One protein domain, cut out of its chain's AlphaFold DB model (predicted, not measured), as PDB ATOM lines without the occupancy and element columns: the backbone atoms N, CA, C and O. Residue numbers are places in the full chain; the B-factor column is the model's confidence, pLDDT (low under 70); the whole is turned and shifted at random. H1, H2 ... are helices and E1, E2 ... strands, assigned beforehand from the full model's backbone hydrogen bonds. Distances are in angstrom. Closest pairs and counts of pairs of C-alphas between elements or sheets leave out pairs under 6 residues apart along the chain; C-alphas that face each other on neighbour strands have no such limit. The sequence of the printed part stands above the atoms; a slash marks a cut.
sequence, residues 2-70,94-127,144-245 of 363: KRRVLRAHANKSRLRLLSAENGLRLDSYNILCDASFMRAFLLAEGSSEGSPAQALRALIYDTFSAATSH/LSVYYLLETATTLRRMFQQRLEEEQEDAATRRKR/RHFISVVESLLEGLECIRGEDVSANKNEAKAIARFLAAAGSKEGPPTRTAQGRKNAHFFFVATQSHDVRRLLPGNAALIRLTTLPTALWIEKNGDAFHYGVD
ATOM      1  N   LYS A   2      -6.799 -92.114  39.222       71.05
ATOM      2  CA  LYS A   2      -5.885 -92.752  38.236       71.05
ATOM      3  C   LYS A   2      -6.544 -93.789  37.304       71.05
ATOM      4  O   LYS A   2      -6.324 -93.751  36.101       71.05
ATOM      5  N   ARG A   3      -7.404 -94.670  37.839       70.29
ATOM      6  CA  ARG A   3      -8.093 -95.707  37.041       70.29
ATOM      7  C   ARG A   3      -9.007 -95.129  35.950       70.29
ATOM      8  O   ARG A   3      -8.985 -95.636  34.838       70.29
ATOM      9  N   ARG A   4      -9.772 -94.066  36.239       71.10
ATOM     10  CA  ARG A   4     -10.684 -93.441  35.258       71.10
ATOM     11  C   ARG A   4      -9.909 -92.823  34.089       71.10
ATOM     12  O   ARG A   4     -10.270 -93.045  32.942       71.10
ATOM     13  N   VAL A   5      -8.802 -92.134  34.380       73.46
ATOM     14  CA  VAL A   5      -7.938 -91.512  33.357       73.46
ATOM     15  C   VAL A   5      -7.297 -92.564  32.451       73.46
ATOM     16  O   VAL A   5      -7.318 -92.416  31.232       73.46
ATOM     17  N   LEU A   6      -6.781 -93.659  33.025       79.58
ATOM     18  CA  LEU A   6      -6.200 -94.757  32.243       79.58
ATOM     19  C   LEU A   6      -7.229 -95.401  31.304       79.58
ATOM     20  O   LEU A   6      -6.908 -95.666  30.149       79.58
ATOM     21  N   ARG A   7      -8.469 -95.600  31.769       81.31
ATOM     22  CA  ARG A   7      -9.560 -96.119  30.927       81.31
ATOM     23  C   ARG A   7      -9.922 -95.158  29.804       81.31
ATOM     24  O   ARG A   7      -9.997 -95.588  28.663       81.31
ATOM     25  N   ALA A   8     -10.097 -93.870  30.102       83.28
ATOM     26  CA  ALA A   8     -10.399 -92.869  29.080       83.28
ATOM     27  C   ALA A   8      -9.306 -92.827  27.998       83.28
ATOM     28  O   ALA A   8      -9.614 -92.799  26.811       83.28
ATOM     29  N   HIS A   9      -8.031 -92.916  28.393       86.06
ATOM     30  CA  HIS A   9      -6.911 -92.995  27.454       86.06
ATOM     31  C   HIS A   9      -6.929 -94.286  26.614       86.06
ATOM     32  O   HIS A   9      -6.713 -94.233  25.404       86.06
ATOM     33  N   ALA A  10      -7.201 -95.440  27.233       89.09
ATOM     34  CA  ALA A  10      -7.315 -96.717  26.527       89.09
ATOM     35  C   ALA A  10      -8.478 -96.705  25.522       89.09
ATOM     36  O   ALA A  10      -8.264 -96.986  24.344       89.09
ATOM     37  N   ASN A  11      -9.668 -96.277  25.955       92.47
ATOM     38  CA  ASN A  11     -10.846 -96.122  25.103       92.47
ATOM     39  C   ASN A  11     -10.575 -95.140  23.957       92.47
ATOM     40  O   ASN A  11     -10.898 -95.443  22.816       92.47
ATOM     41  N   LYS A  12      -9.910 -94.007  24.222       91.75
ATOM     42  CA  LYS A  12      -9.489 -93.044  23.192       91.75
ATOM     43  C   LYS A  12      -8.579 -93.679  22.143       91.75
ATOM     44  O   LYS A  12      -8.813 -93.519  20.948       91.75
ATOM     45  N   SER A  13      -7.540 -94.397  22.574       90.65
ATOM     46  CA  SER A  13      -6.632 -95.094  21.656       90.65
ATOM     47  C   SER A  13      -7.375 -96.147  20.835       90.65
ATOM     48  O   SER A  13      -7.162 -96.249  19.629       90.65
ATOM     49  N   ARG A  14      -8.262 -96.910  21.479       92.42
ATOM     50  CA  ARG A  14      -9.048 -97.958  20.833       92.42
ATOM     51  C   ARG A  14     -10.014 -97.397  19.802       92.42
ATOM     52  O   ARG A  14     -10.063 -97.900  18.685       92.42
ATOM     53  N   LEU A  15     -10.756 -96.358  20.175       92.70
ATOM     54  CA  LEU A  15     -11.740 -95.723  19.315       92.70
ATOM     55  C   LEU A  15     -11.071 -95.178  18.053       92.70
ATOM     56  O   LEU A  15     -11.545 -95.448  16.962       92.70
ATOM     57  N   ARG A  16      -9.906 -94.529  18.182       91.09
ATOM     58  CA  ARG A  16      -9.122 -94.058  17.027       91.09
ATOM     59  C   ARG A  16      -8.731 -95.184  16.071       91.09
ATOM     60  O   ARG A  16      -8.882 -95.015  14.867       91.09
ATOM     61  N   LEU A  17      -8.247 -96.312  16.596       92.03
ATOM     62  CA  LEU A  17      -7.888 -97.471  15.774       92.03
ATOM     63  C   LEU A  17      -9.113 -98.037  15.051       92.03
ATOM     64  O   LEU A  17      -9.084 -98.186  13.836       92.03
ATOM     65  N   LEU A  18     -10.207 -98.278  15.777       93.05
ATOM     66  CA  LEU A  18     -11.447 -98.800  15.197       93.05
ATOM     67  C   LEU A  18     -12.034 -97.851  14.145       93.05
ATOM     68  O   LEU A  18     -12.494 -98.307  13.099       93.05
ATOM     69  N   SER A  19     -11.994 -96.541  14.391       91.36
ATOM     70  CA  SER A  19     -12.459 -95.536  13.440       91.36
ATOM     71  C   SER A  19     -11.608 -95.491  12.177       91.36
ATOM     72  O   SER A  19     -12.172 -95.411  11.090       91.36
ATOM     73  N   ALA A  20     -10.282 -95.592  12.299       91.22
ATOM     74  CA  ALA A  20      -9.387 -95.649  11.147       91.22
ATOM     75  C   ALA A  20      -9.574 -96.943  10.335       91.22
ATOM     76  O   ALA A  20      -9.656 -96.887   9.114       91.22
ATOM     77  N   GLU A  21      -9.701 -98.094  11.005       91.27
ATOM     78  CA  GLU A  21      -9.881 -99.403  10.358       91.27
ATOM     79  C   GLU A  21     -11.204 -99.513   9.584       91.27
ATOM     80  O   GLU A  21     -11.253-100.179   8.554       91.27
ATOM     81  N   ASN A  22     -12.275 -98.873  10.067       89.81
ATOM     82  CA  ASN A  22     -13.626 -99.017   9.505       89.81
ATOM     83  C   ASN A  22     -14.132 -97.751   8.784       89.81
ATOM     84  O   ASN A  22     -15.304 -97.685   8.399       89.81
ATOM     85  N   GLY A  23     -13.271 -96.739   8.616       88.30
ATOM     86  CA  GLY A  23     -13.608 -95.476   7.950       88.30
ATOM     87  C   GLY A  23     -14.722 -94.688   8.647       88.30
ATOM     88  O   GLY A  23     -15.562 -94.082   7.983       88.30
ATOM     89  N   LEU A  24     -14.774 -94.731   9.982       88.85
ATOM     90  CA  LEU A  24     -15.866 -94.136  10.754       88.85
ATOM     91  C   LEU A  24     -15.689 -92.629  10.897       88.85
ATOM     92  O   LEU A  24     -14.616 -92.143  11.262       88.85
ATOM     93  N   ARG A  25     -16.787 -91.893  10.733       85.95
ATOM     94  CA  ARG A  25     -16.849 -90.491  11.156       85.95
ATOM     95  C   ARG A  25     -16.958 -90.403  12.676       85.95
ATOM     96  O   ARG A  25     -17.750 -91.121  13.280       85.95
ATOM     97  N   LEU A  26     -16.169 -89.524  13.290       85.24
ATOM     98  CA  LEU A  26     -16.032 -89.434  14.750       85.24
ATOM     99  C   LEU A  26     -17.181 -88.691  15.454       85.24
ATOM    100  O   LEU A  26     -17.136 -88.505  16.671       85.24
ATOM    101  N   ASP A  27     -18.186 -88.269  14.694       87.02
ATOM    102  CA  ASP A  27     -19.347 -87.495  15.127       87.02
ATOM    103  C   ASP A  27     -20.622 -88.338  15.279       87.02
ATOM    104  O   ASP A  27     -21.624 -87.819  15.761       87.02
ATOM    105  N   SER A  28     -20.610 -89.614  14.876       90.69
ATOM    106  CA  SER A  28     -21.794 -90.476  14.893       90.69
ATOM    107  C   SER A  28     -21.438 -91.921  15.223       90.69
ATOM    108  O   SER A  28     -20.575 -92.504  14.570       90.69
ATOM    109  N   TYR A  29     -22.128 -92.540  16.179       93.81
ATOM    110  CA  TYR A  29     -21.906 -93.946  16.521       93.81
ATOM    111  C   TYR A  29     -23.219 -94.695  16.722       93.81
ATOM    112  O   TYR A  29     -24.144 -94.204  17.373       93.81
ATOM    113  N   ASN A  30     -23.255 -95.915  16.190       94.69
ATOM    114  CA  ASN A  30     -24.361 -96.848  16.337       94.69
ATOM    115  C   ASN A  30     -23.937 -97.956  17.299       94.69
ATOM    116  O   ASN A  30     -22.887 -98.575  17.113       94.69
ATOM    117  N   ILE A  31     -24.730 -98.194  18.337       96.42
ATOM    118  CA  ILE A  31     -24.443 -99.188  19.371       96.42
ATOM    119  C   ILE A  31     -25.595-100.174  19.424       96.42
ATOM    120  O   ILE A  31     -26.731 -99.780  19.652       96.42
ATOM    121  N   LEU A  32     -25.294-101.451  19.235       97.03
ATOM    122  CA  LEU A  32     -26.235-102.549  19.355       97.03
ATOM    123  C   LEU A  32     -26.027-103.246  20.698       97.03
ATOM    124  O   LEU A  32     -24.959-103.804  20.953       97.03
ATOM    125  N   CYS A  33     -27.034-103.212  21.557       97.65
ATOM    126  CA  CYS A  33     -27.003-103.846  22.867       97.65
ATOM    127  C   CYS A  33     -27.582-105.259  22.817       97.65
ATOM    128  O   CYS A  33     -28.633-105.469  22.215       97.65
ATOM    129  N   ASP A  34     -26.927-106.198  23.501       97.02
ATOM    130  CA  ASP A  34     -27.487-107.521  23.790       97.02
ATOM    131  C   ASP A  34     -28.157-107.572  25.180       97.02
ATOM    132  O   ASP A  34     -28.004-106.678  26.023       97.02
ATOM    133  N   ALA A  35     -28.897-108.648  25.442       96.88
ATOM    134  CA  ALA A  35     -29.659-108.829  26.669       96.88
ATOM    135  C   ALA A  35     -28.732-108.966  27.878       96.88
ATOM    136  O   ALA A  35     -29.033-108.477  28.967       96.88
ATOM    137  N   SER A  36     -27.573-109.600  27.695       96.00
ATOM    138  CA  SER A  36     -26.601-109.805  28.768       96.00
ATOM    139  C   SER A  36     -26.008-108.486  29.277       96.00
ATOM    140  O   SER A  36     -25.837-108.304  30.484       96.00
ATOM    141  N   PHE A  37     -25.743-107.544  28.372       97.14
ATOM    142  CA  PHE A  37     -25.248-106.212  28.660       97.14
ATOM    143  C   PHE A  37     -26.332-105.365  29.313       97.14
ATOM    144  O   PHE A  37     -26.069-104.770  30.357       97.14
ATOM    145  N   MET A  38     -27.552-105.360  28.765       95.99
ATOM    146  CA  MET A  38     -28.680-104.640  29.367       95.99
ATOM    147  C   MET A  38     -28.983-105.141  30.779       95.99
ATOM    148  O   MET A  38     -29.138-104.344  31.702       95.99
ATOM    149  N   ARG A  39     -28.986-106.462  30.986       94.38
ATOM    150  CA  ARG A  39     -29.133-107.065  32.314       94.38
ATOM    151  C   ARG A  39     -28.018-106.617  33.255       94.38
ATOM    152  O   ARG A  39     -28.304-106.215  34.377       94.38
ATOM    153  N   ALA A  40     -26.760-106.678  32.818       93.65
ATOM    154  CA  ALA A  40     -25.630-106.242  33.636       93.65
ATOM    155  C   ALA A  40     -25.720-104.751  33.997       93.65
ATOM    156  O   ALA A  40     -25.409-104.384  35.127       93.65
ATOM    157  N   PHE A  41     -26.180-103.912  33.066       94.63
ATOM    158  CA  PHE A  41     -26.411-102.490  33.294       94.63
ATOM    159  C   PHE A  41     -27.498-102.258  34.344       94.63
ATOM    160  O   PHE A  41     -27.235-101.593  35.339       94.63
ATOM    161  N   LEU A  42     -28.670-102.882  34.195       92.65
ATOM    162  CA  LEU A  42     -29.767-102.765  35.162       92.65
ATOM    163  C   LEU A  42     -29.373-103.236  36.570       92.65
ATOM    164  O   LEU A  42     -29.799-102.658  37.567       92.65
ATOM    165  N   LEU A  43     -28.533-104.271  36.667       89.30
ATOM    166  CA  LEU A  43     -27.998-104.737  37.949       89.30
ATOM    167  C   LEU A  43     -26.976-103.767  38.562       89.30
ATOM    168  O   LEU A  43     -26.844-103.736  39.783       89.30
ATOM    169  N   ALA A  44     -26.239-103.019  37.738       88.77
ATOM    170  CA  ALA A  44     -25.187-102.108  38.183       88.77
ATOM    171  C   ALA A  44     -25.700-100.698  38.516       88.77
ATOM    172  O   ALA A  44     -25.195-100.094  39.459       88.77
ATOM    173  N   GLU A  45     -26.666-100.181  37.753       84.24
ATOM    174  CA  GLU A  45     -27.266 -98.854  37.961       84.24
ATOM    175  C   GLU A  45     -28.136 -98.824  39.226       84.24
ATOM    176  O   GLU A  45     -28.199 -97.826  39.941       84.24
ATOM    177  N   GLY A  46     -28.764 -99.959  39.548       71.84
ATOM    178  CA  GLY A  46     -29.689-100.064  40.668       71.84
ATOM    179  C   GLY A  46     -31.012 -99.340  40.406       71.84
ATOM    180  O   GLY A  46     -31.349 -98.977  39.282       71.84
ATOM    181  N   SER A  47     -31.797 -99.161  41.469       63.12
ATOM    182  CA  SER A  47     -33.105 -98.493  41.427       63.12
ATOM    183  C   SER A  47     -32.947 -96.969  41.472       63.12
ATOM    184  O   SER A  47     -33.448 -96.327  42.394       63.12
ATOM    185  N   SER A  48     -32.196 -96.391  40.531       64.64
ATOM    186  CA  SER A  48     -32.122 -94.933  40.406       64.64
ATOM    187  C   SER A  48     -33.508 -94.384  40.041       64.64
ATOM    188  O   SER A  48     -34.206 -95.003  39.243       64.64
ATOM    189  N   GLU A  49     -33.894 -93.227  40.583       69.39
ATOM    190  CA  GLU A  49     -35.189 -92.577  40.303       69.39
ATOM    191  C   GLU A  49     -35.354 -92.138  38.830       69.39
ATOM    192  O   GLU A  49     -36.439 -91.741  38.413       69.39
ATOM    193  N   GLY A  50     -34.283 -92.205  38.030       80.24
ATOM    194  CA  GLY A  50     -34.269 -91.800  36.628       80.24
ATOM    195  C   GLY A  50     -34.680 -92.894  35.642       80.24
ATOM    196  O   GLY A  50     -34.758 -94.082  35.956       80.24
ATOM    197  N   SER A  51     -34.893 -92.485  34.387       90.28
ATOM    198  CA  SER A  51     -35.163 -93.424  33.298       90.28
ATOM    199  C   SER A  51     -33.906 -94.269  33.007       90.28
ATOM    200  O   SER A  51     -32.839 -93.711  32.716       90.28
ATOM    201  N   PRO A  52     -33.994 -95.614  33.042       93.13
ATOM    202  CA  PRO A  52     -32.832 -96.482  32.833       93.13
ATOM    203  C   PRO A  52     -32.233 -96.313  31.429       93.13
ATOM    204  O   PRO A  52     -31.021 -96.419  31.243       93.13
ATOM    205  N   ALA A  53     -33.061 -95.986  30.433       94.02
ATOM    206  CA  ALA A  53     -32.599 -95.698  29.080       94.02
ATOM    207  C   ALA A  53     -31.787 -94.397  28.995       94.02
ATOM    208  O   ALA A  53     -30.774 -94.354  28.294       94.02
ATOM    209  N   GLN A  54     -32.192 -93.343  29.713       93.29
ATOM    210  CA  GLN A  54     -31.428 -92.095  29.774       93.29
ATOM    211  C   GLN A  54     -30.101 -92.294  30.502       93.29
ATOM    212  O   GLN A  54     -29.076 -91.838  29.999       93.29
ATOM    213  N   ALA A  55     -30.097 -93.031  31.615       93.45
ATOM    214  CA  ALA A  55     -28.872 -93.380  32.332       93.45
ATOM    215  C   ALA A  55     -27.891 -94.151  31.430       93.45
ATOM    216  O   ALA A  55     -26.708 -93.811  31.353       93.45
ATOM    217  N   LEU A  56     -28.386 -95.127  30.656       95.33
ATOM    218  CA  LEU A  56     -27.558 -95.859  29.697       95.33
ATOM    219  C   LEU A  56     -26.999 -94.942  28.597       95.33
ATOM    220  O   LEU A  56     -25.804 -94.994  28.297       95.33
ATOM    221  N   ARG A  57     -27.841 -94.090  27.999       94.43
ATOM    222  CA  ARG A  57     -27.410 -93.134  26.964       94.43
ATOM    223  C   ARG A  57     -26.374 -92.150  27.502       94.43
ATOM    224  O   ARG A  57     -25.388 -91.911  26.812       94.43
ATOM    225  N   ALA A  58     -26.551 -91.641  28.720       93.03
ATOM    226  CA  ALA A  58     -25.596 -90.755  29.380       93.03
ATOM    227  C   ALA A  58     -24.248 -91.454  29.614       93.03
ATOM    228  O   ALA A  58     -23.209 -90.926  29.229       93.03
ATOM    229  N   LEU A  59     -24.257 -92.689  30.132       93.71
ATOM    230  CA  LEU A  59     -23.039 -93.477  30.348       93.71
ATOM    231  C   LEU A  59     -22.245 -93.696  29.047       93.71
ATOM    232  O   LEU A  59     -21.011 -93.595  29.021       93.71
ATOM    233  N   ILE A  60     -22.950 -94.011  27.961       95.07
ATOM    234  CA  ILE A  60     -22.354 -94.160  26.631       95.07
ATOM    235  C   ILE A  60     -21.823 -92.807  26.143       95.07
ATOM    236  O   ILE A  60     -20.665 -92.731  25.727       95.07
ATOM    237  N   TYR A  61     -22.629 -91.748  26.228       94.08
ATOM    238  CA  TYR A  61     -22.253 -90.401  25.801       94.08
ATOM    239  C   TYR A  61     -20.987 -89.914  26.489       94.08
ATOM    240  O   TYR A  61     -20.034 -89.541  25.808       94.08
ATOM    241  N   ASP A  62     -20.920 -90.015  27.811       91.56
ATOM    242  CA  ASP A  62     -19.755 -89.612  28.591       91.56
ATOM    243  C   ASP A  62     -18.502 -90.383  28.174       91.56
ATOM    244  O   ASP A  62     -17.419 -89.808  28.035       91.56
ATOM    245  N   THR A  63     -18.642 -91.686  27.914       92.61
ATOM    246  CA  THR A  63     -17.526 -92.527  27.473       92.61
ATOM    247  C   THR A  63     -17.006 -92.090  26.102       92.61
ATOM    248  O   THR A  63     -15.793 -91.922  25.929       92.61
ATOM    249  N   PHE A  64     -17.896 -91.910  25.124       92.92
ATOM    250  CA  PHE A  64     -17.518 -91.550  23.756       92.92
ATOM    251  C   PHE A  64     -17.047 -90.097  23.655       92.92
ATOM    252  O   PHE A  64     -16.037 -89.839  23.006       92.92
ATOM    253  N   SER A  65     -17.701 -89.167  24.350       90.42
ATOM    254  CA  SER A  65     -17.295 -87.762  24.446       90.42
ATOM    255  C   SER A  65     -15.902 -87.630  25.067       90.42
ATOM    256  O   SER A  65     -15.011 -86.998  24.495       90.42
ATOM    257  N   ALA A  66     -15.635 -88.331  26.176       88.84
ATOM    258  CA  ALA A  66     -14.298 -88.361  26.767       88.84
ATOM    259  C   ALA A  66     -13.251 -88.933  25.792       88.84
ATOM    260  O   ALA A  66     -12.140 -88.401  25.695       88.84
ATOM    261  N   ALA A  67     -13.603 -89.980  25.037       88.97
ATOM    262  CA  ALA A  67     -12.717 -90.598  24.055       88.97
ATOM    263  C   ALA A  67     -12.437 -89.702  22.827       88.97
ATOM    264  O   ALA A  67     -11.346 -89.793  22.256       88.97
ATOM    265  N   THR A  68     -13.358 -88.815  22.436       87.49
ATOM    266  CA  THR A  68     -13.246 -87.950  21.242       87.49
ATOM    267  C   THR A  68     -12.830 -86.503  21.532       87.49
ATOM    268  O   THR A  68     -12.371 -85.820  20.616       87.49
ATOM    269  N   SER A  69     -12.879 -86.055  22.791       79.23
ATOM    270  CA  SER A  69     -12.646 -84.673  23.269       79.23
ATOM    271  C   SER A  69     -11.384 -83.932  22.783       79.23
ATOM    272  O   SER A  69     -11.273 -82.723  22.959       79.23
ATOM    273  N   HIS A  70     -10.419 -84.610  22.162       65.12
ATOM    274  CA  HIS A  70      -9.165 -84.009  21.693       65.12
ATOM    275  C   HIS A  70      -9.032 -83.913  20.171       65.12
ATOM    276  O   HIS A  70      -7.970 -83.531  19.692       65.12
ATOM    277  N   LEU A  94     -25.364 -90.210  19.016       91.91
ATOM    278  CA  LEU A  94     -25.375 -91.584  19.510       91.91
ATOM    279  C   LEU A  94     -26.736 -92.223  19.301       91.91
ATOM    280  O   LEU A  94     -27.737 -91.803  19.883       91.91
ATOM    281  N   SER A  95     -26.738 -93.300  18.525       93.58
ATOM    282  CA  SER A  95     -27.906 -94.145  18.327       93.58
ATOM    283  C   SER A  95     -27.691 -95.477  19.044       93.58
ATOM    284  O   SER A  95     -26.704 -96.173  18.802       93.58
ATOM    285  N   VAL A  96     -28.594 -95.807  19.968       95.45
ATOM    286  CA  VAL A  96     -28.532 -97.022  20.790       95.45
ATOM    287  C   VAL A  96     -29.713 -97.910  20.434       95.45
ATOM    288  O   VAL A  96     -30.867 -97.485  20.528       95.45
ATOM    289  N   TYR A  97     -29.393 -99.133  20.035       95.68
ATOM    290  CA  TYR A  97     -30.299-100.074  19.408       95.68
ATOM    291  C   TYR A  97     -30.364-101.402  20.153       95.68
ATOM    292  O   TYR A  97     -29.425-101.790  20.852       95.68
ATOM    293  N   TYR A  98     -31.443-102.139  19.917       95.75
ATOM    294  CA  TYR A  98     -31.572-103.545  20.289       95.75
ATOM    295  C   TYR A  98     -32.369-104.318  19.235       95.75
ATOM    296  O   TYR A  98     -33.121-103.726  18.461       95.75
ATOM    297  N   LEU A  99     -32.204-105.642  19.200       94.12
ATOM    298  CA  LEU A  99     -33.008-106.521  18.345       94.12
ATOM    299  C   LEU A  99     -34.244-107.038  19.085       94.12
ATOM    300  O   LEU A  99     -34.251-107.167  20.309       94.12
ATOM    301  N   LEU A 100     -35.285-107.429  18.355       92.82
ATOM    302  CA  LEU A 100     -36.478-108.028  18.963       92.82
ATOM    303  C   LEU A 100     -36.143-109.300  19.777       92.82
ATOM    304  O   LEU A 100     -36.691-109.528  20.860       92.82
ATOM    305  N   GLU A 101     -35.191-110.100  19.301       92.67
ATOM    306  CA  GLU A 101     -34.649-111.278  19.983       92.67
ATOM    307  C   GLU A 101     -33.951-110.910  21.297       92.67
ATOM    308  O   GLU A 101     -34.036-111.652  22.277       92.67
ATOM    309  N   THR A 102     -33.311-109.742  21.356       94.72
ATOM    310  CA  THR A 102     -32.723-109.204  22.586       94.72
ATOM    311  C   THR A 102     -33.802-108.874  23.605       94.72
ATOM    312  O   THR A 102     -33.701-109.295  24.754       94.72
ATOM    313  N   ALA A 103     -34.877-108.198  23.197       94.08
ATOM    314  CA  ALA A 103     -35.977-107.873  24.104       94.08
ATOM    315  C   ALA A 103     -36.667-109.130  24.654       94.08
ATOM    316  O   ALA A 103     -36.933-109.226  25.850       94.08
ATOM    317  N   THR A 104     -36.923-110.127  23.801       93.35
ATOM    318  CA  THR A 104     -37.510-111.408  24.237       93.35
ATOM    319  C   THR A 104     -36.580-112.174  25.180       93.35
ATOM    320  O   THR A 104     -37.032-112.678  26.209       93.35
ATOM    321  N   THR A 105     -35.278-112.204  24.887       94.50
ATOM    322  CA  THR A 105     -34.271-112.839  25.748       94.50
ATOM    323  C   THR A 105     -34.155-112.126  27.096       94.50
ATOM    324  O   THR A 105     -34.152-112.785  28.136       94.50
ATOM    325  N   LEU A 106     -34.134-110.792  27.100       94.91
ATOM    326  CA  LEU A 106     -34.070-109.978  28.310       94.91
ATOM    327  C   LEU A 106     -35.285-110.229  29.209       94.91
ATOM    328  O   LEU A 106     -35.117-110.563  30.380       94.91
ATOM    329  N   ARG A 107     -36.503-110.162  28.656       93.80
ATOM    330  CA  ARG A 107     -37.745-110.460  29.392       93.80
ATOM    331  C   ARG A 107     -37.713-111.850  30.014       93.80
ATOM    332  O   ARG A 107     -37.999-111.992  31.201       93.80
ATOM    333  N   ARG A 108     -37.283-112.862  29.251       92.75
ATOM    334  CA  ARG A 108     -37.145-114.234  29.752       92.75
ATOM    335  C   ARG A 108     -36.162-114.325  30.921       92.75
ATOM    336  O   ARG A 108     -36.480-114.975  31.909       92.75
ATOM    337  N   MET A 109     -35.003-113.667  30.836       91.63
ATOM    338  CA  MET A 109     -34.013-113.664  31.924       91.63
ATOM    339  C   MET A 109     -34.577-113.074  33.223       91.63
ATOM    340  O   MET A 109     -34.270-113.566  34.308       91.63
ATOM    341  N   PHE A 110     -35.388-112.017  33.132       88.37
ATOM    342  CA  PHE A 110     -35.998-111.396  34.309       88.37
ATOM    343  C   PHE A 110     -37.198-112.180  34.842       88.37
ATOM    344  O   PHE A 110     -37.374-112.253  36.056       88.37
ATOM    345  N   GLN A 111     -37.976-112.817  33.966       89.02
ATOM    346  CA  GLN A 111     -39.062-113.699  34.379       89.02
ATOM    347  C   GLN A 111     -38.538-114.940  35.115       89.02
ATOM    348  O   GLN A 111     -39.029-115.249  36.193       89.02
ATOM    349  N   GLN A 112     -37.486-115.584  34.597       88.44
ATOM    350  CA  GLN A 112     -36.845-116.724  35.264       88.44
ATOM    351  C   GLN A 112     -36.339-116.358  36.660       88.44
ATOM    352  O   GLN A 112     -36.545-117.103  37.608       88.44
ATOM    353  N   ARG A 113     -35.747-115.169  36.815       85.09
ATOM    354  CA  ARG A 113     -35.308-114.686  38.128       85.09
ATOM    355  C   ARG A 113     -36.470-114.512  39.105       85.09
ATOM    356  O   ARG A 113     -36.324-114.801  40.287       85.09
ATOM    357  N   LEU A 114     -37.612-114.020  38.625       84.07
ATOM    358  CA  LEU A 114     -38.810-113.871  39.448       84.07
ATOM    359  C   LEU A 114     -39.351-115.234  39.903       84.07
ATOM    360  O   LEU A 114     -39.780-115.361  41.047       84.07
ATOM    361  N   GLU A 115     -39.323-116.232  39.020       85.60
ATOM    362  CA  GLU A 115     -39.720-117.611  39.322       85.60
ATOM    363  C   GLU A 115     -38.770-118.241  40.356       85.60
ATOM    364  O   GLU A 115     -39.238-118.725  41.385       85.60
ATOM    365  N   GLU A 116     -37.451-118.122  40.165       84.39
ATOM    366  CA  GLU A 116     -36.429-118.576  41.124       84.39
ATOM    367  C   GLU A 116     -36.607-117.918  42.507       84.39
ATOM    368  O   GLU A 116     -36.633-118.602  43.531       84.39
ATOM    369  N   GLU A 117     -36.817-116.596  42.561       81.90
ATOM    370  CA  GLU A 117     -37.057-115.878  43.822       81.90
ATOM    371  C   GLU A 117     -38.359-116.325  44.518       81.90
ATOM    372  O   GLU A 117     -38.432-116.346  45.753       81.90
ATOM    373  N   GLN A 118     -39.394-116.700  43.757       81.19
ATOM    374  CA  GLN A 118     -40.645-117.229  44.306       81.19
ATOM    375  C   GLN A 118     -40.492-118.659  44.831       81.19
ATOM    376  O   GLN A 118     -41.011-118.964  45.912       81.19
ATOM    377  N   GLU A 119     -39.772-119.521  44.116       83.18
ATOM    378  CA  GLU A 119     -39.469-120.887  44.551       83.18
ATOM    379  C   GLU A 119     -38.611-120.889  45.824       83.18
ATOM    380  O   GLU A 119     -38.940-121.577  46.799       83.18
ATOM    381  N   ASP A 120     -37.585-120.039  45.890       81.63
ATOM    382  CA  ASP A 120     -36.754-119.845  47.080       81.63
ATOM    383  C   ASP A 120     -37.564-119.299  48.262       81.63
ATOM    384  O   ASP A 120     -37.424-119.747  49.407       81.63
ATOM    385  N   ALA A 121     -38.481-118.362  48.013       79.32
ATOM    386  CA  ALA A 121     -39.385-117.868  49.045       79.32
ATOM    387  C   ALA A 121     -40.342-118.965  49.545       79.32
ATOM    388  O   ALA A 121     -40.599-119.056  50.750       79.32
ATOM    389  N   ALA A 122     -40.859-119.814  48.655       78.87
ATOM    390  CA  ALA A 122     -41.757-120.912  49.000       78.87
ATOM    391  C   ALA A 122     -41.040-122.016  49.795       78.87
ATOM    392  O   ALA A 122     -41.562-122.480  50.815       78.87
ATOM    393  N   THR A 123     -39.827-122.403  49.394       80.49
ATOM    394  CA  THR A 123     -39.005-123.381  50.127       80.49
ATOM    395  C   THR A 123     -38.572-122.838  51.491       80.49
ATOM    396  O   THR A 123     -38.651-123.551  52.497       80.49
ATOM    397  N   ARG A 124     -38.224-121.547  51.577       74.77
ATOM    398  CA  ARG A 124     -37.919-120.874  52.847       74.77
ATOM    399  C   ARG A 124     -39.138-120.791  53.767       74.77
ATOM    400  O   ARG A 124     -38.992-121.015  54.966       74.77
ATOM    401  N   ARG A 125     -40.342-120.544  53.232       67.99
ATOM    402  CA  ARG A 125     -41.606-120.591  53.997       67.99
ATOM    403  C   ARG A 125     -41.921-121.997  54.510       67.99
ATOM    404  O   ARG A 125     -42.344-122.123  55.654       67.99
ATOM    405  N   LYS A 126     -41.667-123.049  53.722       69.42
ATOM    406  CA  LYS A 126     -41.818-124.445  54.181       69.42
ATOM    407  C   LYS A 126     -40.884-124.767  55.353       69.42
ATOM    408  O   LYS A 126     -41.316-125.426  56.288       69.42
ATOM    409  N   ARG A 127     -39.649-124.250  55.346       67.37
ATOM    410  CA  ARG A 127     -38.697-124.408  56.466       67.37
ATOM    411  C   ARG A 127     -39.031-123.544  57.685       67.37
ATOM    412  O   ARG A 127     -38.747-123.950  58.804       67.37
ATOM    413  N   ARG A 144     -42.598-106.975  40.333       68.13
ATOM    414  CA  ARG A 144     -43.337-106.105  39.399       68.13
ATOM    415  C   ARG A 144     -42.556-104.841  39.041       68.13
ATOM    416  O   ARG A 144     -42.583-104.426  37.886       68.13
ATOM    417  N   HIS A 145     -41.826-104.274  40.002       80.46
ATOM    418  CA  HIS A 145     -40.977-103.109  39.761       80.46
ATOM    419  C   HIS A 145     -39.871-103.418  38.741       80.46
ATOM    420  O   HIS A 145     -39.633-102.626  37.836       80.46
ATOM    421  N   PHE A 146     -39.236-104.593  38.819       82.47
ATOM    422  CA  PHE A 146     -38.163-104.953  37.885       82.47
ATOM    423  C   PHE A 146     -38.636-105.123  36.440       82.47
ATOM    424  O   PHE A 146     -37.953-104.649  35.536       82.47
ATOM    425  N   ILE A 147     -39.793-105.748  36.205       86.79
ATOM    426  CA  ILE A 147     -40.339-105.880  34.842       86.79
ATOM    427  C   ILE A 147     -40.667-104.497  34.269       86.79
ATOM    428  O   ILE A 147     -40.310-104.213  33.130       86.79
ATOM    429  N   SER A 148     -41.254-103.609  35.078       89.09
ATOM    430  CA  SER A 148     -41.509-102.223  34.668       89.09
ATOM    431  C   SER A 148     -40.222-101.503  34.259       89.09
ATOM    432  O   SER A 148     -40.202-100.847  33.226       89.09
ATOM    433  N   VAL A 149     -39.134-101.658  35.022       90.96
ATOM    434  CA  VAL A 149     -37.830-101.055  34.698       90.96
ATOM    435  C   VAL A 149     -37.264-101.601  33.380       90.96
ATOM    436  O   VAL A 149     -36.684-100.843  32.603       90.96
ATOM    437  N   VAL A 150     -37.437-102.898  33.103       92.80
ATOM    438  CA  VAL A 150     -37.011-103.516  31.836       92.80
ATOM    439  C   VAL A 150     -37.789-102.945  30.655       92.80
ATOM    440  O   VAL A 150     -37.172-102.574  29.659       92.80
ATOM    441  N   GLU A 151     -39.114-102.835  30.757       93.92
ATOM    442  CA  GLU A 151     -39.918-102.247  29.680       93.92
ATOM    443  C   GLU A 151     -39.587-100.763  29.490       93.92
ATOM    444  O   GLU A 151     -39.339-100.350  28.363       93.92
ATOM    445  N   SER A 152     -39.419 -99.986  30.568       93.14
ATOM    446  CA  SER A 152     -38.973 -98.587  30.470       93.14
ATOM    447  C   SER A 152     -37.585 -98.435  29.834       93.14
ATOM    448  O   SER A 152     -37.318 -97.438  29.161       93.14
ATOM    449  N   LEU A 153     -36.677 -99.403  30.029       94.60
ATOM    450  CA  LEU A 153     -35.393 -99.426  29.327       94.60
ATOM    451  C   LEU A 153     -35.600 -99.666  27.829       94.60
ATOM    452  O   LEU A 153     -35.036 -98.935  27.022       94.60
ATOM    453  N   LEU A 154     -36.389-100.677  27.461       95.73
ATOM    454  CA  LEU A 154     -36.625-101.041  26.064       95.73
ATOM    455  C   LEU A 154     -37.370 -99.934  25.304       95.73
ATOM    456  O   LEU A 154     -36.961 -99.589  24.201       95.73
ATOM    457  N   GLU A 155     -38.389 -99.324  25.909       94.10
ATOM    458  CA  GLU A 155     -39.149 -98.204  25.336       94.10
ATOM    459  C   GLU A 155     -38.272 -96.981  25.033       94.10
ATOM    460  O   GLU A 155     -38.516 -96.255  24.071       94.10
ATOM    461  N   GLY A 156     -37.222 -96.752  25.828       92.67
ATOM    462  CA  GLY A 156     -36.298 -95.638  25.622       92.67
ATOM    463  C   GLY A 156     -35.180 -95.901  24.603       92.67
ATOM    464  O   GLY A 156     -34.342 -95.017  24.377       92.67
ATOM    465  N   LEU A 157     -35.121 -97.092  23.999       93.63
ATOM    466  CA  LEU A 157     -34.107 -97.501  23.020       93.63
ATOM    467  C   LEU A 157     -34.736 -97.791  21.650       93.63
ATOM    468  O   LEU A 157     -35.933 -98.027  21.530       93.63
ATOM    469  N   GLU A 158     -33.932 -97.761  20.587       93.19
ATOM    470  CA  GLU A 158     -34.444 -97.974  19.230       93.19
ATOM    471  C   GLU A 158     -34.456 -99.473  18.878       93.19
ATOM    472  O   GLU A 158     -33.415-100.129  18.829       93.19
ATOM    473  N   CYS A 159     -35.637-100.036  18.625       92.88
ATOM    474  CA  CYS A 159     -35.774-101.432  18.213       92.88
ATOM    475  C   CYS A 159     -35.491-101.582  16.715       92.88
ATOM    476  O   CYS A 159     -36.153-100.950  15.888       92.88
ATOM    477  N   ILE A 160     -34.561-102.464  16.348       89.33
ATOM    478  CA  ILE A 160     -34.357-102.867  14.958       89.33
ATOM    479  C   ILE A 160     -35.046-104.207  14.725       89.33
ATOM    480  O   ILE A 160     -34.772-105.206  15.395       89.33
ATOM    481  N   ARG A 161     -35.935-104.239  13.732       80.89
ATOM    482  CA  ARG A 161     -36.546-105.478  13.259       80.89
ATOM    483  C   ARG A 161     -35.568-106.170  12.305       80.89
ATOM    484  O   ARG A 161     -35.228-105.607  11.269       80.89
ATOM    485  N   GLY A 162     -35.124-107.375  12.660       68.02
ATOM    486  CA  GLY A 162     -34.405-108.253  11.736       68.02
ATOM    487  C   GLY A 162     -35.321-108.713  10.599       68.02
ATOM    488  O   GLY A 162     -36.523-108.884  10.807       68.02
ATOM    489  N   GLU A 163     -34.764-108.897   9.401       63.82
ATOM    490  CA  GLU A 163     -35.544-109.244   8.202       63.82
ATOM    491  C   GLU A 163     -36.115-110.676   8.236       63.82
ATOM    492  O   GLU A 163     -37.114-110.940   7.575       63.82
ATOM    493  N   ASP A 164     -35.599-111.560   9.098       61.19
ATOM    494  CA  ASP A 164     -36.063-112.947   9.230       61.19
ATOM    495  C   ASP A 164     -36.691-113.231  10.601       61.19
ATOM    496  O   ASP A 164     -36.064-113.772  11.513       61.19
ATOM    497  N   VAL A 165     -37.981-112.919  10.731       56.12
ATOM    498  CA  VAL A 165     -38.777-113.172  11.950       56.12
ATOM    499  C   VAL A 165     -38.992-114.681  12.206       56.12
ATOM    500  O   VAL A 165     -39.413-115.080  13.290       56.12
ATOM    501  N   SER A 166     -38.704-115.555  11.236       54.04
ATOM    502  CA  SER A 166     -39.204-116.937  11.234       54.04
ATOM    503  C   SER A 166     -38.227-118.024  11.706       54.04
ATOM    504  O   SER A 166     -38.687-119.116  12.034       54.04
ATOM    505  N   ALA A 167     -36.909-117.787  11.793       54.46
ATOM    506  CA  ALA A 167     -35.970-118.922  11.827       54.46
ATOM    507  C   ALA A 167     -35.063-119.063  13.063       54.46
ATOM    508  O   ALA A 167     -34.504-120.141  13.267       54.46
ATOM    509  N   ASN A 168     -34.847-118.040  13.900       58.05
ATOM    510  CA  ASN A 168     -33.828-118.157  14.955       58.05
ATOM    511  C   ASN A 168     -34.201-117.476  16.269       58.05
ATOM    512  O   ASN A 168     -33.872-116.324  16.503       58.05
ATOM    513  N   LYS A 169     -34.732-118.267  17.209       74.78
ATOM    514  CA  LYS A 169     -34.969-117.879  18.617       74.78
ATOM    515  C   LYS A 169     -33.686-117.580  19.419       74.78
ATOM    516  O   LYS A 169     -33.738-117.484  20.640       74.78
ATOM    517  N   ASN A 170     -32.521-117.529  18.773       90.20
ATOM    518  CA  ASN A 170     -31.233-117.346  19.434       90.20
ATOM    519  C   ASN A 170     -30.703-115.941  19.141       90.20
ATOM    520  O   ASN A 170     -30.249-115.671  18.026       90.20
ATOM    521  N   GLU A 171     -30.720-115.093  20.169       92.42
ATOM    522  CA  GLU A 171     -30.219-113.719  20.137       92.42
ATOM    523  C   GLU A 171     -28.805-113.615  19.552       92.42
ATOM    524  O   GLU A 171     -28.560-112.789  18.677       92.42
ATOM    525  N   ALA A 172     -27.872-114.469  19.975       93.33
ATOM    526  CA  ALA A 172     -26.483-114.379  19.535       93.33
ATOM    527  C   ALA A 172     -26.342-114.606  18.023       93.33
ATOM    528  O   ALA A 172     -25.594-113.900  17.346       93.33
ATOM    529  N   LYS A 173     -27.116-115.552  17.472       93.08
ATOM    530  CA  LYS A 173     -27.175-115.771  16.020       93.08
ATOM    531  C   LYS A 173     -27.862-114.611  15.298       93.08
ATOM    532  O   LYS A 173     -27.452-114.286  14.187       93.08
ATOM    533  N   ALA A 174     -28.894-114.011  15.891       91.99
ATOM    534  CA  ALA A 174     -29.579-112.854  15.317       91.99
ATOM    535  C   ALA A 174     -28.638-111.642  15.216       91.99
ATOM    536  O   ALA A 174     -28.506-111.068  14.139       91.99
ATOM    537  N   ILE A 175     -27.893-111.335  16.285       93.62
ATOM    538  CA  ILE A 175     -26.883-110.266  16.307       93.62
ATOM    539  C   ILE A 175     -25.795-110.514  15.256       93.62
ATOM    540  O   ILE A 175     -25.474-109.618  14.479       93.62
ATOM    541  N   ALA A 176     -25.240-111.728  15.195       92.85
ATOM    542  CA  ALA A 176     -24.192-112.051  14.227       92.85
ATOM    543  C   ALA A 176     -24.676-111.896  12.774       92.85
ATOM    544  O   ALA A 176     -23.975-111.302  11.956       92.85
ATOM    545  N   ARG A 177     -25.891-112.372  12.459       91.19
ATOM    546  CA  ARG A 177     -26.493-112.192  11.127       91.19
ATOM    547  C   ARG A 177     -26.771-110.731  10.809       91.19
ATOM    548  O   ARG A 177     -26.449-110.292   9.712       91.19
ATOM    549  N   PHE A 178     -27.321-109.986  11.764       91.73
ATOM    550  CA  PHE A 178     -27.582-108.559  11.608       91.73
ATOM    551  C   PHE A 178     -26.306-107.798  11.238       91.73
ATOM    552  O   PHE A 178     -26.307-107.013  10.297       91.73
ATOM    553  N   LEU A 179     -25.196-108.063  11.928       91.93
ATOM    554  CA  LEU A 179     -23.924-107.391  11.657       91.93
ATOM    555  C   LEU A 179     -23.310-107.813  10.324       91.93
ATOM    556  O   LEU A 179     -22.746-106.973   9.627       91.93
ATOM    557  N   ALA A 180     -23.440-109.089   9.951       89.80
ATOM    558  CA  ALA A 180     -23.025-109.559   8.633       89.80
ATOM    559  C   ALA A 180     -23.817-108.862   7.512       89.80
ATOM    560  O   ALA A 180     -23.225-108.445   6.518       89.80
ATOM    561  N   ALA A 181     -25.128-108.675   7.699       88.07
ATOM    562  CA  ALA A 181     -25.981-107.949   6.761       88.07
ATOM    563  C   ALA A 181     -25.639-106.451   6.712       88.07
ATOM    564  O   ALA A 181     -25.463-105.906   5.629       88.07
ATOM    565  N   ALA A 182     -25.471-105.797   7.867       87.18
ATOM    566  CA  ALA A 182     -25.151-104.370   7.954       87.18
ATOM    567  C   ALA A 182     -23.773-104.017   7.367       87.18
ATOM    568  O   ALA A 182     -23.595-102.928   6.823       87.18
ATOM    569  N   GLY A 183     -22.797-104.924   7.479       83.68
ATOM    570  CA  GLY A 183     -21.463-104.752   6.900       83.68
ATOM    571  C   GLY A 183     -21.376-105.108   5.412       83.68
ATOM    572  O   GLY A 183     -20.409-104.722   4.750       83.68
ATOM    573  N   SER A 184     -22.359-105.836   4.872       80.83
ATOM    574  CA  SER A 184     -22.409-106.159   3.449       80.83
ATOM    575  C   SER A 184     -22.853-104.938   2.650       80.83
ATOM    576  O   SER A 184     -23.910-104.368   2.902       80.83
ATOM    577  N   LYS A 185     -22.066-104.551   1.639       66.51
ATOM    578  CA  LYS A 185     -22.424-103.456   0.721       66.51
ATOM    579  C   LYS A 185     -23.660-103.765  -0.133       66.51
ATOM    580  O   LYS A 185     -24.241-102.845  -0.695       66.51
ATOM    581  N   GLU A 186     -24.029-105.041  -0.236       59.38
ATOM    582  CA  GLU A 186     -25.105-105.546  -1.098       59.38
ATOM    583  C   GLU A 186     -26.376-105.914  -0.315       59.38
ATOM    584  O   GLU A 186     -27.383-106.284  -0.912       59.38
ATOM    585  N   GLY A 187     -26.347-105.826   1.019       53.17
ATOM    586  CA  GLY A 187     -27.508-106.128   1.853       53.17
ATOM    587  C   GLY A 187     -28.563-105.018   1.794       53.17
ATOM    588  O   GLY A 187     -28.197-103.843   1.671       53.17
ATOM    589  N   PRO A 188     -29.866-105.342   1.923       50.24
ATOM    590  CA  PRO A 188     -30.888-104.330   2.129       50.24
ATOM    591  C   PRO A 188     -30.475-103.467   3.329       50.24
ATOM    592  O   PRO A 188     -30.200-103.999   4.410       50.24
ATOM    593  N   PRO A 189     -30.368-102.140   3.168       52.35
ATOM    594  CA  PRO A 189     -30.072-101.273   4.290       52.35
ATOM    595  C   PRO A 189     -31.182-101.466   5.314       52.35
ATOM    596  O   PRO A 189     -32.361-101.291   5.008       52.35
ATOM    597  N   THR A 190     -30.800-101.843   6.534       59.87
ATOM    598  CA  THR A 190     -31.722-101.868   7.670       59.87
ATOM    599  C   THR A 190     -32.460-100.530   7.678       59.87
ATOM    600  O   THR A 190     -31.850 -99.473   7.857       59.87
ATOM    601  N   ARG A 191     -33.764-100.554   7.359       60.21
ATOM    602  CA  ARG A 191     -34.531 -99.340   7.009       60.21
ATOM    603  C   ARG A 191     -34.438 -98.252   8.082       60.21
ATOM    604  O   ARG A 191     -34.575 -97.075   7.779       60.21
ATOM    605  N   THR A 192     -34.190 -98.647   9.328       60.52
ATOM    606  CA  THR A 192     -34.053 -97.762  10.490       60.52
ATOM    607  C   THR A 192     -32.709 -97.026  10.563       60.52
ATOM    608  O   THR A 192     -32.652 -95.914  11.089       60.52
ATOM    609  N   ALA A 193     -31.627 -97.594  10.019       60.41
ATOM    610  CA  ALA A 193     -30.300 -96.969  10.002       60.41
ATOM    611  C   ALA A 193     -29.978 -96.264   8.672       60.41
ATOM    612  O   ALA A 193     -29.007 -95.506   8.589       60.41
ATOM    613  N   GLN A 194     -30.782 -96.492   7.631       61.04
ATOM    614  CA  GLN A 194     -30.563 -95.928   6.305       61.04
ATOM    615  C   GLN A 194     -30.549 -94.388   6.349       61.04
ATOM    616  O   GLN A 194     -31.467 -93.751   6.857       61.04
ATOM    617  N   GLY A 195     -29.470 -93.787   5.839       66.66
ATOM    618  CA  GLY A 195     -29.254 -92.333   5.839       66.66
ATOM    619  C   GLY A 195     -28.473 -91.789   7.041       66.66
ATOM    620  O   GLY A 195     -28.034 -90.637   7.004       66.66
ATOM    621  N   ARG A 196     -28.220 -92.594   8.082       75.68
ATOM    622  CA  ARG A 196     -27.348 -92.181   9.193       75.68
ATOM    623  C   ARG A 196     -25.872 -92.342   8.821       75.68
ATOM    624  O   ARG A 196     -25.477 -93.226   8.059       75.68
ATOM    625  N   LYS A 197     -25.024 -91.481   9.385       81.93
ATOM    626  CA  LYS A 197     -23.564 -91.619   9.273       81.93
ATOM    627  C   LYS A 197     -23.143 -92.946   9.916       81.93
ATOM    628  O   LYS A 197     -23.651 -93.306  10.975       81.93
ATOM    629  N   ASN A 198     -22.196 -93.643   9.289       86.51
ATOM    630  CA  ASN A 198     -21.683 -94.940   9.744       86.51
ATOM    631  C   ASN A 198     -22.751 -96.055   9.828       86.51
ATOM    632  O   ASN A 198     -22.602 -96.970  10.631       86.51
ATOM    633  N   ALA A 199     -23.823 -96.003   9.025       84.98
ATOM    634  CA  ALA A 199     -24.883 -97.026   9.023       84.98
ATOM    635  C   ALA A 199     -24.384 -98.456   8.721       84.98
ATOM    636  O   ALA A 199     -25.052 -99.424   9.066       84.98
ATOM    637  N   HIS A 200     -23.200 -98.592   8.118       87.73
ATOM    638  CA  HIS A 200     -22.535 -99.869   7.843       87.73
ATOM    639  C   HIS A 200     -21.794-100.463   9.052       87.73
ATOM    640  O   HIS A 200     -21.198-101.533   8.947       87.73
ATOM    641  N   PHE A 201     -21.759 -99.758  10.187       91.98
ATOM    642  CA  PHE A 201     -20.940-100.132  11.333       91.98
ATOM    643  C   PHE A 201     -21.672 -99.962  12.663       91.98
ATOM    644  O   PHE A 201     -22.261 -98.918  12.943       91.98
ATOM    645  N   PHE A 202     -21.544-100.975  13.519       94.99
ATOM    646  CA  PHE A 202     -22.128-101.001  14.855       94.99
ATOM    647  C   PHE A 202     -21.097-101.460  15.886       94.99
ATOM    648  O   PHE A 202     -20.370-102.432  15.677       94.99
ATOM    649  N   PHE A 203     -21.079-100.788  17.034       96.99
ATOM    650  CA  PHE A 203     -20.459-101.312  18.247       96.99
ATOM    651  C   PHE A 203     -21.410-102.313  18.895       96.99
ATOM    652  O   PHE A 203     -22.582-102.001  19.080       96.99
ATOM    653  N   VAL A 204     -20.918-103.481  19.296       97.40
ATOM    654  CA  VAL A 204     -21.733-104.476  20.004       97.40
ATOM    655  C   VAL A 204     -21.485-104.368  21.500       97.40
ATOM    656  O   VAL A 204     -20.407-104.704  21.990       97.40
ATOM    657  N   ALA A 205     -22.484-103.904  22.241       97.91
ATOM    658  CA  ALA A 205     -22.455-103.884  23.692       97.91
ATOM    659  C   ALA A 205     -22.901-105.246  24.234       97.91
ATOM    660  O   ALA A 205     -24.079-105.594  24.167       97.91
ATOM    661  N   THR A 206     -21.947-106.031  24.738       96.86
ATOM    662  CA  THR A 206     -22.169-107.428  25.129       96.86
ATOM    663  C   THR A 206     -21.380-107.814  26.374       96.86
ATOM    664  O   THR A 206     -20.241-107.392  26.577       96.86
ATOM    665  N   GLN A 207     -21.983-108.651  27.216       93.89
ATOM    666  CA  GLN A 207     -21.274-109.442  28.229       93.89
ATOM    667  C   GLN A 207     -21.218-110.924  27.862       93.89
ATOM    668  O   GLN A 207     -20.407-111.672  28.415       93.89
ATOM    669  N   SER A 208     -22.041-111.352  26.910       93.62
ATOM    670  CA  SER A 208     -22.173-112.732  26.485       93.62
ATOM    671  C   SER A 208     -20.931-113.182  25.736       93.62
ATOM    672  O   SER A 208     -20.466-112.576  24.770       93.62
ATOM    673  N   HIS A 209     -20.367-114.286  26.198       90.22
ATOM    674  CA  HIS A 209     -19.276-114.943  25.500       90.22
ATOM    675  C   HIS A 209     -19.769-115.673  24.237       90.22
ATOM    676  O   HIS A 209     -19.034-115.761  23.256       90.22
ATOM    677  N   ASP A 210     -21.022-116.133  24.219       91.57
ATOM    678  CA  ASP A 210     -21.598-116.812  23.053       91.57
ATOM    679  C   ASP A 210     -21.818-115.842  21.889       91.57
ATOM    680  O   ASP A 210     -21.576-116.206  20.742       91.57
ATOM    681  N   VAL A 211     -22.188-114.587  22.180       93.33
ATOM    682  CA  VAL A 211     -22.226-113.514  21.173       93.33
ATOM    683  C   VAL A 211     -20.822-113.282  20.620       93.33
ATOM    684  O   VAL A 211     -20.616-113.417  19.420       93.33
ATOM    685  N   ARG A 212     -19.828-113.036  21.486       93.43
ATOM    686  CA  ARG A 212     -18.433-112.765  21.081       93.43
ATOM    687  C   ARG A 212     -17.835-113.842  20.171       93.43
ATOM    688  O   ARG A 212     -17.155-113.506  19.205       93.43
ATOM    689  N   ARG A 213     -18.138-115.117  20.431       91.40
ATOM    690  CA  ARG A 213     -17.705-116.255  19.600       91.40
ATOM    691  C   ARG A 213     -18.217-116.219  18.165       91.40
ATOM    692  O   ARG A 213     -17.537-116.724  17.280       91.40
ATOM    693  N   LEU A 214     -19.417-115.689  17.952       92.52
ATOM    694  CA  LEU A 214     -20.056-115.641  16.636       92.52
ATOM    695  C   LEU A 214     -19.695-114.376  15.850       92.52
ATOM    696  O   LEU A 214     -19.960-114.306  14.652       92.52
ATOM    697  N   LEU A 215     -19.117-113.374  16.511       92.80
ATOM    698  CA  LEU A 215     -18.717-112.123  15.882       92.80
ATOM    699  C   LEU A 215     -17.356-112.254  15.187       92.80
ATOM    700  O   LEU A 215     -16.471-112.954  15.682       92.80
ATOM    701  N   PRO A 216     -17.132-111.530  14.078       91.12
ATOM    702  CA  PRO A 216     -15.833-111.527  13.423       91.12
ATOM    703  C   PRO A 216     -14.762-110.897  14.330       91.12
ATOM    704  O   PRO A 216     -15.055-110.089  15.216       91.12
ATOM    705  N   GLY A 217     -13.491-111.245  14.113       90.06
ATOM    706  CA  GLY A 217     -12.377-110.745  14.933       90.06
ATOM    707  C   GLY A 217     -12.186-109.222  14.864       90.06
ATOM    708  O   GLY A 217     -11.639-108.615  15.780       90.06
ATOM    709  N   ASN A 218     -12.669-108.566  13.811       90.86
ATOM    710  CA  ASN A 218     -12.644-107.110  13.686       90.86
ATOM    711  C   ASN A 218     -13.856-106.399  14.311       90.86
ATOM    712  O   ASN A 218     -13.880-105.170  14.300       90.86
ATOM    713  N   ALA A 219     -14.828-107.124  14.877       93.75
ATOM    714  CA  ALA A 219     -15.983-106.507  15.519       93.75
ATOM    715  C   ALA A 219     -15.557-105.606  16.690       93.75
ATOM    716  O   ALA A 219     -14.729-105.994  17.525       93.75
ATOM    717  N   ALA A 220     -16.144-104.411  16.762       95.58
ATOM    718  CA  ALA A 220     -15.968-103.506  17.889       95.58
ATOM    719  C   ALA A 220     -16.933-103.866  19.013       95.58
ATOM    720  O   ALA A 220     -18.144-103.946  18.804       95.58
ATOM    721  N   LEU A 221     -16.393-104.046  20.213       96.00
ATOM    722  CA  LEU A 221     -17.153-104.445  21.385       96.00
ATOM    723  C   LEU A 221     -17.159-103.342  22.438       96.00
ATOM    724  O   LEU A 221     -16.177-102.615  22.611       96.00
ATOM    725  N   ILE A 222     -18.259-103.278  23.181       96.53
ATOM    726  CA  ILE A 222     -18.396-102.486  24.398       96.53
ATOM    727  C   ILE A 222     -18.728-103.436  25.545       96.53
ATOM    728  O   ILE A 222     -19.692-104.197  25.487       96.53
ATOM    729  N   ARG A 223     -17.947-103.362  26.621       94.41
ATOM    730  CA  ARG A 223     -18.191-104.115  27.855       94.41
ATOM    731  C   ARG A 223     -18.469-103.167  29.002       94.41
ATOM    732  O   ARG A 223     -17.794-102.155  29.168       94.41
ATOM    733  N   LEU A 224     -19.441-103.532  29.823       93.48
ATOM    734  CA  LEU A 224     -19.660-102.919  31.127       93.48
ATOM    735  C   LEU A 224     -18.647-103.484  32.130       93.48
ATOM    736  O   LEU A 224     -18.484-104.696  32.266       93.48
ATOM    737  N   THR A 225     -17.983-102.594  32.846       89.56
ATOM    738  CA  THR A 225     -17.171-102.911  34.020       89.56
ATOM    739  C   THR A 225     -17.912-102.419  35.248       89.56
ATOM    740  O   THR A 225     -18.514-101.350  35.194       89.56
ATOM    741  N   THR A 226     -17.884-103.178  36.338       83.42
ATOM    742  CA  THR A 226     -18.450-102.764  37.626       83.42
ATOM    743  C   THR A 226     -17.333-102.247  38.540       83.42
ATOM    744  O   THR A 226     -16.156-102.551  38.344       83.42
ATOM    745  N   LEU A 227     -17.688-101.407  39.521       80.08
ATOM    746  CA  LEU A 227     -16.781-100.901  40.567       80.08
ATOM    747  C   LEU A 227     -15.496-100.187  40.060       80.08
ATOM    748  O   LEU A 227     -14.367-100.633  40.297       80.08
ATOM    749  N   PRO A 228     -15.613 -98.997  39.437       80.94
ATOM    750  CA  PRO A 228     -16.843 -98.258  39.139       80.94
ATOM    751  C   PRO A 228     -17.493 -98.689  37.820       80.94
ATOM    752  O   PRO A 228     -16.770 -99.068  36.891       80.94
ATOM    753  N   THR A 229     -18.822 -98.530  37.749       86.12
ATOM    754  CA  THR A 229     -19.634 -98.669  36.532       86.12
ATOM    755  C   THR A 229     -19.055 -97.796  35.425       86.12
ATOM    756  O   THR A 229     -18.985 -96.575  35.553       86.12
ATOM    757  N   ALA A 230     -18.532 -98.430  34.379       90.09
ATOM    758  CA  ALA A 230     -17.928 -97.749  33.239       90.09
ATOM    759  C   ALA A 230     -17.894 -98.668  32.021       90.09
ATOM    760  O   ALA A 230     -17.913 -99.892  32.161       90.09
ATOM    761  N   LEU A 231     -17.745 -98.075  30.841       94.31
ATOM    762  CA  LEU A 231     -17.629 -98.809  29.590       94.31
ATOM    763  C   LEU A 231     -16.168 -98.985  29.163       94.31
ATOM    764  O   LEU A 231     -15.329 -98.091  29.316       94.31
ATOM    765  N   TRP A 232     -15.880-100.152  28.602       93.03
ATOM    766  CA  TRP A 232     -14.601-100.522  28.013       93.03
ATOM    767  C   TRP A 232     -14.798-100.844  26.535       93.03
ATOM    768  O   TRP A 232     -15.665-101.651  26.201       93.03
ATOM    769  N   ILE A 233     -14.012-100.208  25.666       94.47
ATOM    770  CA  ILE A 233     -14.068-100.420  24.216       94.47
ATOM    771  C   ILE A 233     -12.930-101.360  23.818       94.47
ATOM    772  O   ILE A 233     -11.775-101.120  24.177       94.47
ATOM    773  N   GLU A 234     -13.226-102.400  23.039       93.01
ATOM    774  CA  GLU A 234     -12.228-103.363  22.556       93.01
ATOM    775  C   GLU A 234     -12.516-103.874  21.133       93.01
ATOM    776  O   GLU A 234     -13.594-103.653  20.584       93.01
ATOM    777  N   LYS A 235     -11.527-104.535  20.512       92.70
ATOM    778  CA  LYS A 235     -11.746-105.418  19.348       92.70
ATOM    779  C   LYS A 235     -12.038-106.806  19.870       92.70
ATOM    780  O   LYS A 235     -11.327-107.267  20.763       92.70
ATOM    781  N   ASN A 236     -12.944-107.517  19.218       91.81
ATOM    782  CA  ASN A 236     -13.186-108.921  19.524       91.81
ATOM    783  C   ASN A 236     -11.911-109.782  19.389       91.81
ATOM    784  O   ASN A 236     -11.534-110.501  20.311       91.81
ATOM    785  N   GLY A 237     -11.193-109.642  18.274       86.16
ATOM    786  CA  GLY A 237     -10.013-110.445  17.936       86.16
ATOM    787  C   GLY A 237      -8.765-110.132  18.758       86.16
ATOM    788  O   GLY A 237      -7.869-110.965  18.838       86.16
ATOM    789  N   ASP A 238      -8.714-108.964  19.400       82.21
ATOM    790  CA  ASP A 238      -7.581-108.580  20.251       82.21
ATOM    791  C   ASP A 238      -7.702-109.202  21.647       82.21
ATOM    792  O   ASP A 238      -6.702-109.418  22.330       82.21
ATOM    793  N   ALA A 239      -8.933-109.487  22.077       64.66
ATOM    794  CA  ALA A 239      -9.206-110.157  23.339       64.66
ATOM    795  C   ALA A 239      -9.247-111.689  23.182       64.66
ATOM    796  O   ALA A 239      -8.953-112.412  24.140       64.66
ATOM    797  N   PHE A 240      -9.591-112.190  21.986       61.35
ATOM    798  CA  PHE A 240      -9.832-113.610  21.748       61.35
ATOM    799  C   PHE A 240      -9.361-114.073  20.363       61.35
ATOM    800  O   PHE A 240      -9.832-113.599  19.334       61.35
ATOM    801  N   HIS A 241      -8.525-115.111  20.338       61.83
ATOM    802  CA  HIS A 241      -8.369-115.965  19.165       61.83
ATOM    803  C   HIS A 241      -9.275-117.180  19.334       61.83
ATOM    804  O   HIS A 241      -8.906-118.173  19.961       61.83
ATOM    805  N   TYR A 242     -10.489-117.091  18.799       61.87
ATOM    806  CA  TYR A 242     -11.285-118.286  18.563       61.87
ATOM    807  C   TYR A 242     -10.630-119.002  17.384       61.87
ATOM    808  O   TYR A 242     -10.554-118.445  16.290       61.87
ATOM    809  N   GLY A 243     -10.065-120.188  17.631       54.19
ATOM    810  CA  GLY A 243      -9.510-121.015  16.563       54.19
ATOM    811  C   GLY A 243     -10.522-121.166  15.427       54.19
ATOM    812  O   GLY A 243     -11.731-121.098  15.653       54.19
ATOM    813  N   VAL A 244     -10.023-121.365  14.207       55.83
ATOM    814  CA  VAL A 244     -10.823-121.498  12.972       55.83
ATOM    815  C   VAL A 244     -11.937-122.559  13.098       55.83
ATOM    816  O   VAL A 244     -12.939-122.503  12.388       55.83
ATOM    817  N   ASP A 245     -11.827-123.456  14.076       54.03
ATOM    818  CA  ASP A 245     -12.821-124.474  14.423       54.03
ATOM    819  C   ASP A 245     -14.135-123.912  15.005       54.03
ATOM    820  O   ASP A 245     -15.146-124.605  15.022       54.03
TER     821      ASP A 245
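This is residues 2 to 70, 94 to 127 and 144 to 245 of the 363 residues of an uncharacterized protein of Trypanosoma cruzi (strain CL Brener) (UniProt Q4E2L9). What does one see first? A strongly twisted sheet of six strands stands between helices, curling round H3 on one face, with H6 on the other and H1 over the edge strand E6. The long helix H4 leaves this body, and its residues 115 to 127 stick out as an arm. What is it built of? The printed part has 205 residues with eight named helices and six named strands, H1 E1 H2 H3 E2 H4 H5 E3 H6 E4 H7 E5 E6 H8 along the chain; the class is mixed, and the mixed sheet runs E3 E2 E1 E4 E5 E6. It is compact, with a radius of gyration of the C-alphas of 17.9 A and spans of 61 by 48 by 36 A.

What comes before the first cut? H1, residues 2 to 22, is 30.4 A long and begins with C-alpha 2 at (-5.885, -92.752, 38.236). E1 is residues 28 to 33, H2 35 to 45, and H3 52 to 68, 24.3 A long. What follows? E2 is residues 94 to 99; H4, residues 100 to 127, is 41.0 A long and ends with C-alpha 127 at (-38.697, -124.408, 56.466). H5 is residues 144 to 155, E3 158 to 160, H6 171 to 183, E4 203 to 205, H7 209 to 214, E5 220 to 225, E6 230 to 235 and H8 236 to 239.

How do the strands pair? Parallel neighbours have N 160 and O 98 at 2.9 A for E3 and E2, N 97 and O 31 at 2.8 A for E2 and E1, N 32 and O 203 at 2.8 A for E1 and E4, and N 222 and O 204 at 2.8 A for E4 and E5. E5 and E6 are an antiparallel hairpin, with N 232 and O 223 at 2.8 A. Which helices are on the sheet? H3 and H6 lie on opposite faces, three layers with helices on both faces of the sheet. H1 is over E6 at a height over the sheet of 7.7 A; H2 is only just at the sheet's level, at 3.9 A, and H4 and H8 only graze the sheet. Which helices touch? Among them, H4 with residues 103 to 111 alone touches H5 at a shallow tilt of 8 degrees, opposite ways, the closest C-alphas being those of Phe 110 and Ile 147, 7.0 A apart. H6 with residues 172 to 176 alone touches H7, the closest C-alphas being those of Ala 172 and Val 211, 4.6 A apart. Are the helix backbones complete? Every O i to N i+4 pair is within hydrogen-bond range in H1 to H6, and 1 of 2 in H7; H8 is too short for such a pair.

How large is it, and where is it cut? The two C-alphas farthest apart, those of Arg 127 and Glu 186, are 62.1 A apart. Residues 71 to 93 and 128 to 143 are not printed, with C-alpha gaps of 18.0 A and 25.5 A. Which link is long, and where is confidence low? The link from H6 to E4 is long, with 19 residues. The mean pLDDT of the printed part is 85.2, and 33 residues are under 70, among them 185 to 195 and 239 to 245.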